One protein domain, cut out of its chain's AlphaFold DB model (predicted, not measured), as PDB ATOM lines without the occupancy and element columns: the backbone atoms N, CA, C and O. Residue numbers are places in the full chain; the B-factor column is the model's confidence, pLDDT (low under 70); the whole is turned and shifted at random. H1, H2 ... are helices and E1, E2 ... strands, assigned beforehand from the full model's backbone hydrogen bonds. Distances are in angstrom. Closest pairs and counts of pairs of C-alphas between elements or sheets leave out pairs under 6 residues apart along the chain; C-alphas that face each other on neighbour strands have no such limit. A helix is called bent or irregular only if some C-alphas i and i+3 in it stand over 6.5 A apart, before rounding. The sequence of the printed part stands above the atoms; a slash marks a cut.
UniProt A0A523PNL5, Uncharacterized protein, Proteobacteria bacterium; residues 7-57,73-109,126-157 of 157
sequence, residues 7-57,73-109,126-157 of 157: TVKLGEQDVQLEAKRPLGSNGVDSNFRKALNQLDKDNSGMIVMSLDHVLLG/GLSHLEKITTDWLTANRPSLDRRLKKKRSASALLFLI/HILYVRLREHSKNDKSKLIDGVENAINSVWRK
ATOM      1  N   THR A   7    -451.776 312.298  82.303       88.50
ATOM      2  CA  THR A   7    -451.435 313.235  81.226       88.50
ATOM      3  C   THR A   7    -451.698 314.646  81.724       88.50
ATOM      4  O   THR A   7    -452.780 314.932  82.236       88.50
ATOM      5  N   VAL A   8    -450.696 315.513  81.619       84.38
ATOM      6  CA  VAL A   8    -450.742 316.889  82.111       84.38
ATOM      7  C   VAL A   8    -450.566 317.834  80.941       84.38
ATOM      8  O   VAL A   8    -449.665 317.651  80.123       84.38
ATOM      9  N   LYS A   9    -451.398 318.870  80.886       82.06
ATOM     10  CA  LYS A   9    -451.282 319.914  79.875       82.06
ATOM     11  C   LYS A   9    -450.319 320.997  80.359       82.06
ATOM     12  O   LYS A   9    -450.563 321.627  81.388       82.06
ATOM     13  N   LEU A  10    -449.223 321.208  79.633       73.00
ATOM     14  CA  LEU A  10    -448.243 322.264  79.893       73.00
ATOM     15  C   LEU A  10    -448.211 323.219  78.700       73.00
ATOM     16  O   LEU A  10    -447.577 322.957  77.676       73.00
ATOM     17  N   GLY A  11    -448.939 324.330  78.830       74.56
ATOM     18  CA  GLY A  11    -449.231 325.214  77.703       74.56
ATOM     19  C   GLY A  11    -450.107 324.497  76.673       74.56
ATOM     20  O   GLY A  11    -451.178 324.003  77.010       74.56
ATOM     21  N   GLU A  12    -449.628 324.408  75.432       77.81
ATOM     22  CA  GLU A  12    -450.326 323.728  74.328       77.81
ATOM     23  C   GLU A  12    -449.898 322.264  74.130       77.81
ATOM     24  O   GLU A  12    -450.332 321.621  73.179       77.81
ATOM     25  N   GLN A  13    -449.029 321.728  74.993       74.44
ATOM     26  CA  GLN A  13    -448.507 320.368  74.854       74.44
ATOM     27  C   GLN A  13    -449.009 319.448  75.961       74.44
ATOM     28  O   GLN A  13    -449.011 319.815  77.138       74.44
ATOM     29  N   ASP A  14    -449.348 318.221  75.575       82.25
ATOM     30  CA  ASP A  14    -449.644 317.139  76.503       82.25
ATOM     31  C   ASP A  14    -448.360 316.404  76.895       82.25
ATOM     32  O   ASP A  14    -447.520 316.041  76.059       82.25
ATOM     33  N   VAL A  15    -448.211 316.180  78.197       82.44
ATOM     34  CA  VAL A  15    -447.070 315.492  78.795       82.44
ATOM     35  C   VAL A  15    -447.564 314.298  79.570       82.44
ATOM     36  O   VAL A  15    -448.329 314.426  80.524       82.44
ATOM     37  N   GLN A  16    -447.101 313.129  79.165       88.31
ATOM     38  CA  GLN A  16    -447.473 311.878  79.795       88.31
ATOM     39  C   GLN A  16    -446.519 311.563  80.936       88.31
ATOM     40  O   GLN A  16    -445.304 311.704  80.811       88.31
ATOM     41  N   LEU A  17    -447.075 311.117  82.049       89.31
ATOM     42  CA  LEU A  17    -446.360 310.716  83.242       89.31
ATOM     43  C   LEU A  17    -446.694 309.264  83.522       89.31
ATOM     44  O   LEU A  17    -447.864 308.893  83.596       89.31
ATOM     45  N   GLU A  18    -445.655 308.463  83.699       92.69
ATOM     46  CA  GLU A  18    -445.808 307.054  84.021       92.69
ATOM     47  C   GLU A  18    -444.991 306.714  85.259       92.69
ATOM     48  O   GLU A  18    -443.759 306.821  85.248       92.69
ATOM     49  N   ALA A  19    -445.673 306.317  86.328       92.12
ATOM     50  CA  ALA A  19    -445.084 306.062  87.626       92.12
ATOM     51  C   ALA A  19    -444.864 304.564  87.857       92.12
ATOM     52  O   ALA A  19    -445.713 303.708  87.601       92.12
ATOM     53  N   LYS A  20    -443.693 304.217  88.394       92.69
ATOM     54  CA  LYS A  20    -443.370 302.847  88.794       92.69
ATOM     55  C   LYS A  20    -442.674 302.796  90.142       92.69
ATOM     56  O   LYS A  20    -441.838 303.635  90.466       92.69
ATOM     57  N   ARG A  21    -442.969 301.735  90.891       90.00
ATOM     58  CA  ARG A  21    -442.285 301.388  92.140       90.00
ATOM     59  C   ARG A  21    -441.694 299.981  92.033       90.00
ATOM     60  O   ARG A  21    -442.395 299.003  92.291       90.00
ATOM     61  N   PRO A  22    -440.442 299.841  91.573       87.06
ATOM     62  CA  PRO A  22    -439.747 298.560  91.593       87.06
ATOM     63  C   PRO A  22    -439.599 298.008  93.018       87.06
ATOM     64  O   PRO A  22    -439.063 298.668  93.900       87.06
ATOM     65  N   LEU A  23    -440.032 296.761  93.223       80.69
ATOM     66  CA  LEU A  23    -439.896 296.029  94.490       80.69
ATOM     67  C   LEU A  23    -438.518 295.343  94.589       80.69
ATOM     68  O   LEU A  23    -438.428 294.123  94.708       80.69
ATOM     69  N   GLY A  24    -437.448 296.130  94.452       75.06
ATOM     70  CA  GLY A  24    -436.052 295.674  94.486       75.06
ATOM     71  C   GLY A  24    -435.297 295.843  93.161       75.06
ATOM     72  O   GLY A  24    -435.879 296.163  92.119       75.06
ATOM     73  N   SER A  25    -433.978 295.621  93.193       70.69
ATOM     74  CA  SER A  25    -433.052 295.887  92.074       70.69
ATOM     75  C   SER A  25    -433.423 295.150  90.782       70.69
ATOM     76  O   SER A  25    -433.469 295.757  89.713       70.69
ATOM     77  N   ASN A  26    -433.810 293.876  90.881       73.69
ATOM     78  CA  ASN A  26    -434.264 293.068  89.741       73.69
ATOM     79  C   ASN A  26    -435.574 293.591  89.115       73.69
ATOM     80  O   ASN A  26    -435.869 293.330  87.946       73.69
ATOM     81  N   GLY A  27    -436.370 294.344  89.879       80.44
ATOM     82  CA  GLY A  27    -437.640 294.912  89.437       80.44
ATOM     83  C   GLY A  27    -437.491 296.184  88.603       80.44
ATOM     84  O   GLY A  27    -438.415 296.511  87.854       80.44
ATOM     85  N   VAL A  28    -436.356 296.885  88.696       84.44
ATOM     86  CA  VAL A  28    -436.132 298.174  88.014       84.44
ATOM     87  C   VAL A  28    -436.262 298.009  86.506       84.44
ATOM     88  O   VAL A  28    -437.034 298.714  85.863       84.44
ATOM     89  N   ASP A  29    -435.580 297.014  85.948       84.12
ATOM     90  CA  ASP A  29    -435.547 296.779  84.507       84.12
ATOM     91  C   ASP A  29    -436.924 296.451  83.925       84.12
ATOM     92  O   ASP A  29    -437.298 296.962  82.865       84.12
ATOM     93  N   SER A  30    -437.685 295.595  84.610       87.19
ATOM     94  CA  SER A  30    -439.030 295.216  84.172       87.19
ATOM     95  C   SER A  30    -439.980 296.411  84.230       87.19
ATOM     96  O   SER A  30    -440.685 296.690  83.258       87.19
ATOM     97  N   ASN A  31    -439.955 297.158  85.335       89.38
ATOM     98  CA  ASN A  31    -440.795 298.337  85.520       89.38
ATOM     99  C   ASN A  31    -440.464 299.437  84.515       89.38
ATOM    100  O   ASN A  31    -441.372 299.995  83.906       89.38
ATOM    101  N   PHE A  32    -439.181 299.675  84.256       87.50
ATOM    102  CA  PHE A  32    -438.739 300.645  83.263       87.50
ATOM    103  C   PHE A  32    -439.246 300.309  81.855       87.50
ATOM    104  O   PHE A  32    -439.762 301.170  81.145       87.50
ATOM    105  N   ARG A  33    -439.155 299.036  81.445       86.50
ATOM    106  CA  ARG A  33    -439.687 298.585  80.147       86.50
ATOM    107  C   ARG A  33    -441.205 298.713  80.069       86.50
ATOM    108  O   ARG A  33    -441.713 299.079  79.014       86.50
ATOM    109  N   LYS A  34    -441.918 298.401  81.155       88.81
ATOM    110  CA  LYS A  34    -443.374 298.585  81.235       88.81
ATOM    111  C   LYS A  34    -443.733 300.058  81.068       88.81
ATOM    112  O   LYS A  34    -444.522 300.360  80.181       88.81
ATOM    113  N   ALA A  35    -443.067 300.945  81.808       89.88
ATOM    114  CA  ALA A  35    -443.309 302.378  81.716       89.88
ATOM    115  C   ALA A  35    -443.089 302.907  80.290       89.88
ATOM    116  O   ALA A  35    -443.965 303.538  79.709       89.88
ATOM    117  N   LEU A  36    -441.973 302.533  79.657       86.50
ATOM    118  CA  LEU A  36    -441.694 302.897  78.262       86.50
ATOM    119  C   LEU A  36    -442.723 302.382  77.248       86.50
ATOM    120  O   LEU A  36    -442.810 302.917  76.145       86.50
ATOM    121  N   ASN A  37    -443.436 301.303  77.562       87.31
ATOM    122  CA  ASN A  37    -444.476 300.754  76.696       87.31
ATOM    123  C   ASN A  37    -445.848 301.399  76.923       87.31
ATOM    124  O   ASN A  37    -446.718 301.209  76.079       87.31
ATOM    125  N   GLN A  38    -446.041 302.097  78.044       90.06
ATOM    126  CA  GLN A  38    -447.275 302.811  78.380       90.06
ATOM    127  C   GLN A  38    -447.245 304.269  77.909       90.06
ATOM    128  O   GLN A  38    -448.297 304.856  77.683       90.06
ATOM    129  N   LEU A  39    -446.050 304.829  77.708       87.06
ATOM    130  CA  LEU A  39    -445.881 306.129  77.068       87.06
ATOM    131  C   LEU A  39    -446.137 306.033  75.556       87.06
ATOM    132  O   LEU A  39    -445.552 305.194  74.859       87.06
ATOM    133  N   ASP A  40    -446.977 306.933  75.063       81.94
ATOM    134  CA  ASP A  40    -447.237 307.162  73.648       81.94
ATOM    135  C   ASP A  40    -445.963 307.660  72.947       81.94
ATOM    136  O   ASP A  40    -445.158 308.401  73.513       81.94
ATOM    137  N   LYS A  41    -445.759 307.223  71.706       76.75
ATOM    138  CA  LYS A  41    -444.613 307.612  70.879       76.75
ATOM    139  C   LYS A  41    -444.713 309.043  70.362       76.75
ATOM    140  O   LYS A  41    -443.666 309.631  70.086       76.75
ATOM    141  N   ASP A  42    -445.924 309.570  70.237       75.94
ATOM    142  CA  ASP A  42    -446.178 310.864  69.609       75.94
ATOM    143  C   ASP A  42    -446.141 312.012  70.634       75.94
ATOM    144  O   ASP A  42    -445.824 313.156  70.294       75.94
ATOM    145  N   ASN A  43    -446.331 311.691  71.917       76.12
ATOM    146  CA  ASN A  43    -446.302 312.650  73.018       76.12
ATOM    147  C   ASN A  43    -444.960 312.664  73.759       76.12
ATOM    148  O   ASN A  43    -444.149 311.742  73.682       76.12
ATOM    149  N   SER A  44    -444.698 313.757  74.477       78.06
ATOM    150  CA  SER A  44    -443.557 313.827  75.394       78.06
ATOM    151  C   SER A  44    -443.890 313.061  76.673       78.06
ATOM    152  O   SER A  44    -444.895 313.355  77.315       78.06
ATOM    153  N   GLY A  45    -443.051 312.103  77.055       83.94
ATOM    154  CA  GLY A  45    -443.249 311.290  78.250       83.94
ATOM    155  C   GLY A  45    -442.162 311.484  79.304       83.94
ATOM    156  O   GLY A  45    -440.977 311.559  78.983       83.94
ATOM    157  N   MET A  46    -442.541 311.496  80.577       86.19
ATOM    158  CA  MET A  46    -441.625 311.381  81.708       86.19
ATOM    159  C   MET A  46    -441.931 310.102  82.479       86.19
ATOM    160  O   MET A  46    -443.078 309.808  82.811       86.19
ATOM    161  N   ILE A  47    -440.881 309.344  82.789       89.06
ATOM    162  CA  ILE A  47    -440.998 308.179  83.667       89.06
ATOM    163  C   ILE A  47    -440.634 308.616  85.077       89.06
ATOM    164  O   ILE A  47    -439.545 309.142  85.309       89.06
ATOM    165  N   VAL A  48    -441.526 308.347  86.020       90.50
ATOM    166  CA  VAL A  48    -441.312 308.577  87.444       90.50
ATOM    167  C   VAL A  48    -441.022 307.232  88.100       90.50
ATOM    168  O   VAL A  48    -441.836 306.315  88.029       90.50
ATOM    169  N   MET A  49    -439.863 307.074  88.737       90.31
ATOM    170  CA  MET A  49    -439.545 305.857  89.486       90.31
ATOM    171  C   MET A  49    -439.290 306.161  90.952       90.31
ATOM    172  O   MET A  49    -438.435 306.975  91.294       90.31
ATOM    173  N   SER A  50    -440.002 305.453  91.823       89.81
ATOM    174  CA  SER A  50    -439.694 305.439  93.246       89.81
ATOM    175  C   SER A  50    -438.639 304.370  93.527       89.81
ATOM    176  O   SER A  50    -438.862 303.196  93.236       89.81
ATOM    177  N   LEU A  51    -437.467 304.784  94.016       88.50
ATOM    178  CA  LEU A  51    -436.305 303.903  94.223       88.50
ATOM    179  C   LEU A  51    -436.012 303.626  95.706       88.50
ATOM    180  O   LEU A  51    -434.962 303.079  96.035       88.50
ATOM    181  N   ASP A  52    -436.944 303.971  96.591       85.25
ATOM    182  CA  ASP A  52    -436.858 303.764  98.039       85.25
ATOM    183  C   ASP A  52    -436.514 302.310  98.415       85.25
ATOM    184  O   ASP A  52    -435.579 302.078  99.177       85.25
ATOM    185  N   HIS A  53    -437.173 301.329  97.789       79.50
ATOM    186  CA  HIS A  53    -436.913 299.887  97.999       79.50
ATOM    187  C   HIS A  53    -435.727 299.331  97.204       79.50
ATOM    188  O   HIS A  53    -435.387 298.154  97.311       79.50
ATOM    189  N   VAL A  54    -435.132 300.139  96.329       84.38
ATOM    190  CA  VAL A  54    -434.046 299.703  95.440       84.38
ATOM    191  C   VAL A  54    -432.696 300.075  96.025       84.38
ATOM    192  O   VAL A  54    -431.785 299.251  96.020       84.38
ATOM    193  N   LEU A  55    -432.567 301.310  96.504       82.50
ATOM    194  CA  LEU A  55    -431.277 301.885  96.883       82.50
ATOM    195  C   LEU A  55    -430.713 301.305  98.177       82.50
ATOM    196  O   LEU A  55    -429.498 301.246  98.331       82.50
ATOM    197  N   LEU A  56    -431.579 300.847  99.081       74.56
ATOM    198  CA  LEU A  56    -431.178 300.376 100.410       74.56
ATOM    199  C   LEU A  56    -431.334 298.869 100.594       74.56
ATOM    200  O   LEU A  56    -431.139 298.353 101.695       74.56
ATOM    201  N   GLY A  57    -431.689 298.158  99.520       69.06
ATOM    202  CA  GLY A  57    -431.894 296.716  99.552       69.06
ATOM    203  C   GLY A  57    -432.857 296.301 100.667       69.06
ATOM    204  O   GLY A  57    -433.987 296.767 100.725       69.06
ATOM    205  N   GLY A  73    -427.454 312.584 107.060       88.31
ATOM    206  CA  GLY A  73    -428.432 311.627 106.528       88.31
ATOM    207  C   GLY A  73    -428.924 311.964 105.121       88.31
ATOM    208  O   GLY A  73    -429.052 311.069 104.281       88.31
ATOM    209  N   LEU A  74    -429.159 313.247 104.834       88.75
ATOM    210  CA  LEU A  74    -429.479 313.687 103.477       88.75
ATOM    211  C   LEU A  74    -428.286 313.481 102.535       88.75
ATOM    212  O   LEU A  74    -428.454 312.896 101.469       88.75
ATOM    213  N   SER A  75    -427.083 313.879 102.949       89.75
ATOM    214  CA  SER A  75    -425.863 313.722 102.146       89.75
ATOM    215  C   SER A  75    -425.573 312.250 101.819       89.75
ATOM    216  O   SER A  75    -425.213 311.918 100.688       89.75
ATOM    217  N   HIS A  76    -425.803 311.336 102.768       89.56
ATOM    218  CA  HIS A  76    -425.732 309.891 102.541       89.56
ATOM    219  C   HIS A  76    -426.748 309.423 101.495       89.56
ATOM    220  O   HIS A  76    -426.388 308.675 100.582       89.56
ATOM    221  N   LEU A  77    -427.998 309.889 101.577       89.88
ATOM    222  CA  LEU A  77    -429.033 309.554 100.600       89.88
ATOM    223  C   LEU A  77    -428.676 310.041  99.186       89.88
ATOM    224  O   LEU A  77    -428.841 309.302  98.210       89.88
ATOM    225  N   GLU A  78    -428.167 311.266  99.073       89.19
ATOM    226  CA  GLU A  78    -427.731 311.866  97.808       89.19
ATOM    227  C   GLU A  78    -426.575 311.088  97.183       89.19
ATOM    228  O   GLU A  78    -426.609 310.773  95.986       89.19
ATOM    229  N   LYS A  79    -425.585 310.709  97.997       90.31
ATOM    230  CA  LYS A  79    -424.441 309.906  97.560       90.31
ATOM    231  C   LYS A  79    -424.883 308.545  97.027       90.31
ATOM    232  O   LYS A  79    -424.580 308.220  95.881       90.31
ATOM    233  N   ILE A  80    -425.672 307.791  97.798       90.12
ATOM    234  CA  ILE A  80    -426.165 306.461  97.392       90.12
ATOM    235  C   ILE A  80    -426.982 306.554  96.097       90.12
ATOM    236  O   ILE A  80    -426.825 305.729  95.192       90.12
ATOM    237  N   THR A  81    -427.835 307.574  95.975       88.81
ATOM    238  CA  THR A  81    -428.634 307.778  94.760       88.81
ATOM    239  C   THR A  81    -427.744 308.085  93.552       88.81
ATOM    240  O   THR A  81    -427.946 307.522  92.471       88.81
ATOM    241  N   THR A  82    -426.744 308.951  93.725       87.62
ATOM    242  CA  THR A  82    -425.807 309.349  92.665       87.62
ATOM    243  C   THR A  82    -424.946 308.176  92.200       87.62
ATOM    244  O   THR A  82    -424.785 307.971  90.992       87.62
ATOM    245  N   ASP A  83    -424.446 307.370  93.134       90.06
ATOM    246  CA  ASP A  83    -423.652 306.174  92.846       90.06
ATOM    247  C   ASP A  83    -424.483 305.147  92.069       90.06
ATOM    248  O   ASP A  83    -424.056 304.643  91.023       90.06
ATOM    249  N   TRP A  84    -425.721 304.903  92.510       88.75
ATOM    250  CA  TRP A  84    -426.642 304.015  91.806       88.75
ATOM    251  C   TRP A  84    -426.934 304.506  90.387       88.75
ATOM    252  O   TRP A  84    -426.874 303.715  89.439       88.75
ATOM    253  N   LEU A  85    -427.219 305.801  90.206       86.50
ATOM    254  CA  LEU A  85    -427.451 306.360  88.876       86.50
ATOM    255  C   LEU A  85    -426.210 306.192  88.002       86.50
ATOM    256  O   LEU A  85    -426.332 305.743  86.866       86.50
ATOM    257  N   THR A  86    -425.026 306.507  88.518       87.31
ATOM    258  CA  THR A  86    -423.764 306.397  87.775       87.31
ATOM    259  C   THR A  86    -423.538 304.971  87.274       87.31
ATOM    260  O   THR A  86    -423.248 304.779  86.091       87.31
ATOM    261  N   ALA A  87    -423.778 303.969  88.122       88.06
ATOM    262  CA  ALA A  87    -423.669 302.560  87.751       88.06
ATOM    263  C   ALA A  87    -424.715 302.124  86.701       88.06
ATOM    264  O   ALA A  87    -424.422 301.307  85.826       88.06
ATOM    265  N   ASN A  88    -425.933 302.672  86.752       85.25
ATOM    266  CA  ASN A  88    -427.054 302.235  85.906       85.25
ATOM    267  C   ASN A  88    -427.258 303.074  84.632       85.25
ATOM    268  O   ASN A  88    -427.931 302.628  83.693       85.25
ATOM    269  N   ARG A  89    -426.661 304.268  84.555       83.38
ATOM    270  CA  ARG A  89    -426.858 305.243  83.472       83.38
ATOM    271  C   ARG A  89    -426.601 304.679  82.072       83.38
ATOM    272  O   ARG A  89    -427.477 304.860  81.227       83.38
ATOM    273  N   PRO A  90    -425.517 303.924  81.795       82.94
ATOM    274  CA  PRO A  90    -425.299 303.363  80.457       82.94
ATOM    275  C   PRO A  90    -426.436 302.437  79.997       82.94
ATOM    276  O   PRO A  90    -426.812 302.421  78.822       82.94
ATOM    277  N   SER A  91    -427.010 301.665  80.926       81.81
ATOM    278  CA  SER A  91    -428.103 300.737  80.633       81.81
ATOM    279  C   SER A  91    -429.417 301.473  80.372       81.81
ATOM    280  O   SER A  91    -430.120 301.143  79.408       81.81
ATOM    281  N   LEU A  92    -429.721 302.489  81.187       78.81
ATOM    282  CA  LEU A  92    -430.879 303.367  81.014       78.81
ATOM    283  C   LEU A  92    -430.800 304.096  79.666       78.81
ATOM    284  O   LEU A  92    -431.706 303.954  78.842       78.81
ATOM    285  N   ASP A  93    -429.677 304.759  79.387       77.38
ATOM    286  CA  ASP A  93    -429.453 305.514  78.150       77.38
ATOM    287  C   ASP A  93    -429.614 304.626  76.907       77.38
ATOM    288  O   ASP A  93    -430.324 304.981  75.963       77.38
ATOM    289  N   ARG A  94    -429.020 303.422  76.902       77.62
ATOM    290  CA  ARG A  94    -429.139 302.471  75.781       77.62
ATOM    291  C   ARG A  94    -430.589 302.085  75.476       77.62
ATOM    292  O   ARG A  94    -430.919 301.804  74.324       77.62
ATOM    293  N   ARG A  95    -431.447 302.004  76.493       73.00
ATOM    294  CA  ARG A  95    -432.860 301.615  76.340       73.00
ATOM    295  C   ARG A  95    -433.709 302.779  75.857       73.00
ATOM    296  O   ARG A  95    -434.567 302.578  75.003       73.00
ATOM    297  N   LEU A  96    -433.422 303.974  76.355       71.44
ATOM    298  CA  LEU A  96    -434.128 305.198  75.997       71.44
ATOM    299  C   LEU A  96    -433.906 305.588  74.537       71.44
ATOM    300  O   LEU A  96    -434.872 305.868  73.836       71.44
ATOM    301  N   LYS A  97    -432.682 305.429  74.016       67.31
ATOM    302  CA  LYS A  97    -432.391 305.613  72.579       67.31
ATOM    303  C   LYS A  97    -433.271 304.767  71.647       67.31
ATOM    304  O   LYS A  97    -433.463 305.107  70.486       67.31
ATOM    305  N   LYS A  98    -433.805 303.636  72.127       64.88
ATOM    306  CA  LYS A  98    -434.670 302.752  71.325       64.88
ATOM    307  C   LYS A  98    -436.141 303.187  71.310       64.88
ATOM    308  O   LYS A  98    -436.896 302.704  70.471       64.88
ATOM    309  N   LYS A  99    -436.570 304.045  72.239       65.38
ATOM    310  CA  LYS A  99    -437.972 304.407  72.489       65.38
ATOM    311  C   LYS A  99    -438.058 305.928  72.674       65.38
ATOM    312  O   LYS A  99    -437.957 306.420  73.787       65.38
ATOM    313  N   ARG A 100    -438.257 306.658  71.569       66.50
ATOM    314  CA  ARG A 100    -438.306 308.139  71.493       66.50
ATOM    315  C   ARG A 100    -439.461 308.814  72.269       66.50
ATOM    316  O   ARG A 100    -439.634 310.020  72.141       66.50
ATOM    317  N   SER A 101    -440.261 308.053  73.018       73.50
ATOM    318  CA  SER A 101    -441.405 308.544  73.797       73.50
ATOM    319  C   SER A 101    -440.994 309.207  75.114       73.50
ATOM    320  O   SER A 101    -441.618 310.172  75.539       73.50
ATOM    321  N   ALA A 102    -439.937 308.719  75.771       77.56
ATOM    322  CA  ALA A 102    -439.499 309.249  77.061       77.56
ATOM    323  C   ALA A 102    -438.421 310.330  76.900       77.56
ATOM    324  O   ALA A 102    -437.331 310.062  76.391       77.56
ATOM    325  N   SER A 103    -438.702 311.533  77.397       75.94
ATOM    326  CA  SER A 103    -437.819 312.698  77.335       75.94
ATOM    327  C   SER A 103    -437.093 313.001  78.650       75.94
ATOM    328  O   SER A 103    -436.041 313.648  78.637       75.94
ATOM    329  N   ALA A 104    -437.591 312.480  79.771       79.00
ATOM    330  CA  ALA A 104    -436.982 312.646  81.085       79.00
ATOM    331  C   ALA A 104    -437.253 311.462  82.022       79.00
ATOM    332  O   ALA A 104    -438.232 310.725  81.855       79.00
ATOM    333  N   LEU A 105    -436.394 311.316  83.031       84.69
ATOM    334  CA  LEU A 105    -436.627 310.459  84.192       84.69
ATOM    335  C   LEU A 105    -436.668 311.307  85.460       84.69
ATOM    336  O   LEU A 105    -435.840 312.200  85.642       84.69
ATOM    337  N   LEU A 106    -437.588 310.969  86.353       87.69
ATOM    338  CA  LEU A 106    -437.666 311.516  87.698       87.69
ATOM    339  C   LEU A 106    -437.532 310.376  88.702       87.69
ATOM    340  O   LEU A 106    -438.354 309.459  88.716       87.69
ATOM    341  N   PHE A 107    -436.518 310.436  89.555       87.81
ATOM    342  CA  PHE A 107    -436.385 309.527  90.683       87.81
ATOM    343  C   PHE A 107    -436.901 310.182  91.951       87.81
ATOM    344  O   PHE A 107    -436.526 311.308  92.272       87.81
ATOM    345  N   LEU A 108    -437.747 309.448  92.666       88.19
ATOM    346  CA  LEU A 108    -438.276 309.831  93.967       88.19
ATOM    347  C   LEU A 108    -437.757 308.846  95.010       88.19
ATOM    348  O   LEU A 108    -438.050 307.649  94.955       88.19
ATOM    349  N   ILE A 109    -436.982 309.346  95.963       88.19
ATOM    350  CA  ILE A 109    -436.378 308.538  97.008       88.19
ATOM    351  C   ILE A 109    -436.818 309.096  98.354       88.19
ATOM    352  O   ILE A 109    -436.635 310.278  98.634       88.19
ATOM    353  N   HIS A 126    -435.016 312.620  98.655       85.56
ATOM    354  CA  HIS A 126    -434.182 313.068  97.558       85.56
ATOM    355  C   HIS A 126    -434.927 312.880  96.241       85.56
ATOM    356  O   HIS A 126    -435.551 311.844  95.991       85.56
ATOM    357  N   ILE A 127    -434.888 313.919  95.412       84.12
ATOM    358  CA  ILE A 127    -435.511 313.942  94.096       84.12
ATOM    359  C   ILE A 127    -434.408 314.182  93.087       84.12
ATOM    360  O   ILE A 127    -433.742 315.215  93.129       84.12
ATOM    361  N   LEU A 128    -434.237 313.232  92.175       83.56
ATOM    362  CA  LEU A 128    -433.208 313.312  91.154       83.56
ATOM    363  C   LEU A 128    -433.842 313.343  89.774       83.56
ATOM    364  O   LEU A 128    -434.511 312.400  89.350       83.56
ATOM    365  N   TYR A 129    -433.604 314.440  89.069       80.19
ATOM    366  CA  TYR A 129    -434.061 314.625  87.707       80.19
ATOM    367  C   TYR A 129    -432.957 314.278  86.711       80.19
ATOM    368  O   TYR A 129    -431.815 314.720  86.846       80.19
ATOM    369  N   VAL A 130    -433.288 313.493  85.686       77.88
ATOM    370  CA  VAL A 130    -432.343 313.104  84.635       77.88
ATOM    371  C   VAL A 130    -432.914 313.467  83.272       77.88
ATOM    372  O   VAL A 130    -433.829 312.820  82.757       77.88
ATOM    373  N   ARG A 131    -432.316 314.495  82.656       74.12
ATOM    374  CA  ARG A 131    -432.601 314.891  81.271       74.12
ATOM    375  C   ARG A 131    -432.012 313.886  80.291       74.12
ATOM    376  O   ARG A 131    -430.837 313.520  80.388       74.12
ATOM    377  N   LEU A 132    -432.801 313.498  79.294       69.06
ATOM    378  CA  LEU A 132    -432.365 312.569  78.259       69.06
ATOM    379  C   LEU A 132    -431.926 313.347  77.011       69.06
ATOM    380  O   LEU A 132    -432.685 314.123  76.432       69.06
ATOM    381  N   ARG A 133    -430.659 313.160  76.609       53.53
ATOM    382  CA  ARG A 133    -429.951 313.993  75.611       53.53
ATOM    383  C   ARG A 133    -430.634 314.100  74.240       53.53
ATOM    384  O   ARG A 133    -430.396 315.078  73.544       53.53
ATOM    385  N   GLU A 134    -431.469 313.146  73.831       52.59
ATOM    386  CA  GLU A 134    -432.059 313.160  72.479       52.59
ATOM    387  C   GLU A 134    -433.190 314.187  72.291       52.59
ATOM    388  O   GLU A 134    -433.559 314.477  71.156       52.59
ATOM    389  N   HIS A 135    -433.669 314.829  73.364       50.41
ATOM    390  CA  HIS A 135    -434.672 315.901  73.276       50.41
ATOM    391  C   HIS A 135    -434.100 317.313  73.465       50.41
ATOM    392  O   HIS A 135    -434.851 318.286  73.431       50.41
ATOM    393  N   SER A 136    -432.775 317.458  73.594       44.81
ATOM    394  CA  SER A 136    -432.120 318.750  73.854       44.81
ATOM    395  C   SER A 136    -432.099 319.715  72.659       44.81
ATOM    396  O   SER A 136    -431.519 320.790  72.774       44.81
ATOM    397  N   LYS A 137    -432.660 319.332  71.501       47.19
ATOM    398  CA  LYS A 137    -432.616 320.131  70.263       47.19
ATOM    399  C   LYS A 137    -433.952 320.765  69.844       47.19
ATOM    400  O   LYS A 137    -433.925 321.586  68.939       47.19
ATOM    401  N   ASN A 138    -435.073 320.457  70.509       51.22
ATOM    402  CA  ASN A 138    -436.406 321.001  70.183       51.22
ATOM    403  C   ASN A 138    -437.098 321.602  71.425       51.22
ATOM    404  O   ASN A 138    -436.693 321.311  72.550       51.22
ATOM    405  N   ASP A 139    -438.189 322.360  71.219       52.84
ATOM    406  CA  ASP A 139    -439.044 323.031  72.231       52.84
ATOM    407  C   ASP A 139    -439.421 322.192  73.470       52.84
ATOM    408  O   ASP A 139    -439.742 322.732  74.528       52.84
ATOM    409  N   LYS A 140    -439.316 320.864  73.374       56.59
ATOM    410  CA  LYS A 140    -439.525 319.907  74.468       56.59
ATOM    411  C   LYS A 140    -438.550 320.097  75.646       56.59
ATOM    412  O   LYS A 140    -438.884 319.696  76.758       56.59
ATOM    413  N   SER A 141    -437.382 320.721  75.446       57.75
ATOM    414  CA  SER A 141    -436.432 321.018  76.533       57.75
ATOM    415  C   SER A 141    -436.964 322.068  77.515       57.75
ATOM    416  O   SER A 141    -436.876 321.862  78.717       57.75
ATOM    417  N   LYS A 142    -437.606 323.142  77.037       63.44
ATOM    418  CA  LYS A 142    -438.187 324.190  77.901       63.44
ATOM    419  C   LYS A 142    -439.314 323.659  78.785       63.44
ATOM    420  O   LYS A 142    -439.480 324.094  79.919       63.44
ATOM    421  N   LEU A 143    -440.082 322.712  78.259       63.41
ATOM    422  CA  LEU A 143    -441.184 322.082  78.973       63.41
ATOM    423  C   LEU A 143    -440.676 321.153  80.086       63.41
ATOM    424  O   LEU A 143    -441.187 321.183  81.202       63.41
ATOM    425  N   ILE A 144    -439.607 320.407  79.806       62.41
ATOM    426  CA  ILE A 144    -438.848 319.626  80.789       62.41
ATOM    427  C   ILE A 144    -438.307 320.526  81.907       62.41
ATOM    428  O   ILE A 144    -438.445 320.186  83.079       62.41
ATOM    429  N   ASP A 145    -437.746 321.682  81.560       66.69
ATOM    430  CA  ASP A 145    -437.226 322.649  82.532       66.69
ATOM    431  C   ASP A 145    -438.357 323.234  83.393       66.69
ATOM    432  O   ASP A 145    -438.195 323.424  84.597       66.69
ATOM    433  N   GLY A 146    -439.534 323.461  82.802       65.81
ATOM    434  CA  GLY A 146    -440.745 323.859  83.520       65.81
ATOM    435  C   GLY A 146    -441.208 322.814  84.539       65.81
ATOM    436  O   GLY A 146    -441.524 323.173  85.672       65.81
ATOM    437  N   VAL A 147    -441.193 321.527  84.175       65.75
ATOM    438  CA  VAL A 147    -441.520 320.417  85.091       65.75
ATOM    439  C   VAL A 147    -440.497 320.316  86.222       65.75
ATOM    440  O   VAL A 147    -440.884 320.230  87.385       65.75
ATOM    441  N   GLU A 148    -439.204 320.379  85.904       68.69
ATOM    442  CA  GLU A 148    -438.121 320.362  86.894       68.69
ATOM    443  C   GLU A 148    -438.258 321.522  87.895       68.69
ATOM    444  O   GLU A 148    -438.201 321.316  89.109       68.69
ATOM    445  N   ASN A 149    -438.529 322.734  87.403       68.88
ATOM    446  CA  ASN A 149    -438.758 323.910  88.240       68.88
ATOM    447  C   ASN A 149    -440.024 323.784  89.098       68.88
ATOM    448  O   ASN A 149    -439.992 324.124  90.281       68.88
ATOM    449  N   ALA A 150    -441.122 323.270  88.536       68.06
ATOM    450  CA  ALA A 150    -442.364 323.061  89.275       68.06
ATOM    451  C   ALA A 150    -442.164 322.057  90.420       68.06
ATOM    452  O   ALA A 150    -442.545 322.344  91.557       68.06
ATOM    453  N   ILE A 151    -441.486 320.935  90.158       66.75
ATOM    454  CA  ILE A 151    -441.137 319.939  91.180       66.75
ATOM    455  C   ILE A 151    -440.262 320.582  92.262       66.75
ATOM    456  O   ILE A 151    -440.609 320.533  93.442       66.75
ATOM    457  N   ASN A 152    -439.184 321.267  91.883       66.38
ATOM    458  CA  ASN A 152    -438.311 321.938  92.847       66.38
ATOM    459  C   ASN A 152    -439.056 322.978  93.705       66.38
ATOM    460  O   ASN A 152    -438.747 323.120  94.885       66.38
ATOM    461  N   SER A 153    -440.056 323.675  93.156       67.12
ATOM    462  CA  SER A 153    -440.830 324.690  93.889       67.12
ATOM    463  C   SER A 153    -441.786 324.118  94.945       67.12
ATOM    464  O   SER A 153    -442.092 324.795  95.927       67.12
ATOM    465  N   VAL A 154    -442.261 322.885  94.744       64.06
ATOM    466  CA  VAL A 154    -443.178 322.193  95.663       64.06
ATOM    467  C   VAL A 154    -442.409 321.486  96.775       64.06
ATOM    468  O   VAL A 154    -442.865 321.481  97.910       64.06
ATOM    469  N   TRP A 155    -441.240 320.920  96.463       59.56
ATOM    470  CA  TRP A 155    -440.487 320.066  97.388       59.56
ATOM    471  C   TRP A 155    -439.381 320.779  98.178       59.56
ATOM    472  O   TRP A 155    -438.859 320.205  99.127       59.56
ATOM    473  N   ARG A 156    -439.011 322.012  97.805       56.19
ATOM    474  CA  ARG A 156    -438.107 322.874  98.597       56.19
ATOM    475  C   ARG A 156    -438.841 323.769  99.613       56.19
ATOM    476  O   ARG A 156    -438.198 324.625 100.215       56.19
ATOM    477  N   LYS A 157    -440.161 323.620  99.754       43.16
ATOM    478  CA  LYS A 157    -440.968 324.254 100.808       43.16
ATOM    479  C   LYS A 157    -441.091 323.320 102.001       43.16
ATOM    480  O   LYS A 157    -441.119 323.854 103.127       43.16
TER     481      LYS A 157
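Overview. This is residues 7 to 57, 73 to 109 and 126 to 157 of the 157 residues of an uncharacterized protein of Proteobacteria bacterium (UniProt A0A523PNL5). A strongly twisted five-stranded sheet, curled like part of a barrel, runs through the domain, with the helices H1 and H3 over one face and H4 over the other, three layers in all. H1 covers the sheet at E2 and E3, the long kinked H3 covers it at E4 and E5, and the short H2 sits by one end of the strands and meets both helices. The printed part has 120 residues with four named helices and five named strands, in the order E1 E2 H1 E3 H2 H3 E4 E5 H4; the sheet is mixed, in the order E1, E2, E3, E4, E5, and the class is mixed, helices and strands. The whole is compact, with a radius of gyration of the C-alphas of 14.1 A and spans of 40 by 34 by 23 A.

Along the chain. The sheet holds E1, residues 7 to 10, from C-alpha 7 at (-451.435, 313.235, 81.226); E2, residues 13 to 20, 23.0 A long; E3, residues 44 to 50, 20.1 A; E4, residues 102 to 109, 20.2 A; and E5, residues 126 to 131, 16.5 A. H1 is residues 25 to 38, 20.9 A; H2 is residues 52 to 55. H3, residues 73 to 96, is 31.7 A long from C-alpha 73 at (-428.432, 311.627, 106.528), with a kink of 55 degrees near residue 90. H4, residues 140 to 155, is 22.9 A long and ends with C-alpha 155 at (-440.487, 320.066, 97.388). H3 is irregular, C-alphas 87 and 90 being 7.5 A apart, and H1 only just, with 6.54 A between C-alphas 26 and 29.

Arrangement. The inner strands E2 and E3 are parallel, with N 18 and O 46 at 3.0 A, within hydrogen-bond range. E3 and E4 are parallel, with N 49 and O 106 at 2.8 A. The edge strand E1 forms an antiparallel hairpin with E2, with N 8 and O 15 at 2.8 A. The other edge strand, E5, is antiparallel to E4, with N 107 and O 128 at 2.8 A. E2, H1 and E3 form a strand-helix-strand unit, two parallel neighbour strands with a helix between, and its crossover is right-handed. H1 lies over E3 at a height over the sheet of 8.8 A and runs along the strands; the closest C-alphas of H1 and E3 are those of Ala 35 and Ile 47, 6.5 A apart. On the same face, H3 lies over E4 and E5 at a height of 9.3 A, along the strands; its closest C-alphas to E5 are those of Glu 78 and His 126, 6.6 A. H1 and H3 are near each other, with 10 pairs of C-alphas within 10 A. H2 only grazes the sheet; it only just touches H1, through residues 25 to 28 of H1 alone, and H3, through residues 80 to 84 of H3 alone, with 3 pairs of C-alphas within 8 A each; the closest are Ser 25 and Val 54, 5.2 A, and Leu 55 and Thr 81, 6.8 A. H4 is on the sheet's opposite face and touches no helix; the closest C-alphas of H4 and E5 are those of Tyr 129 and Glu 148, 7.1 A. In H4 every O i to N i+4 pair is within hydrogen-bond range, in H1 8 of 10 and in H3 18 of 20, while H2 is too short for such a pair.

Size, cuts and confidence. The C-alphas farthest apart, those of Glu 12 and Gly 57, are 41.3 A apart. Residues 58 to 72 and 110 to 125 are not printed; the gaps between C-alphas are 16.8 A from 57 to 73 and 5.1 A from 109 to 126. Of the links that are printed whole, E5 to H4 is short but not tight and the others are tight. The mean pLDDT of the printed part is 77.9; residue 57, residues 97 to 100 and residues 132 to 157 are under 70.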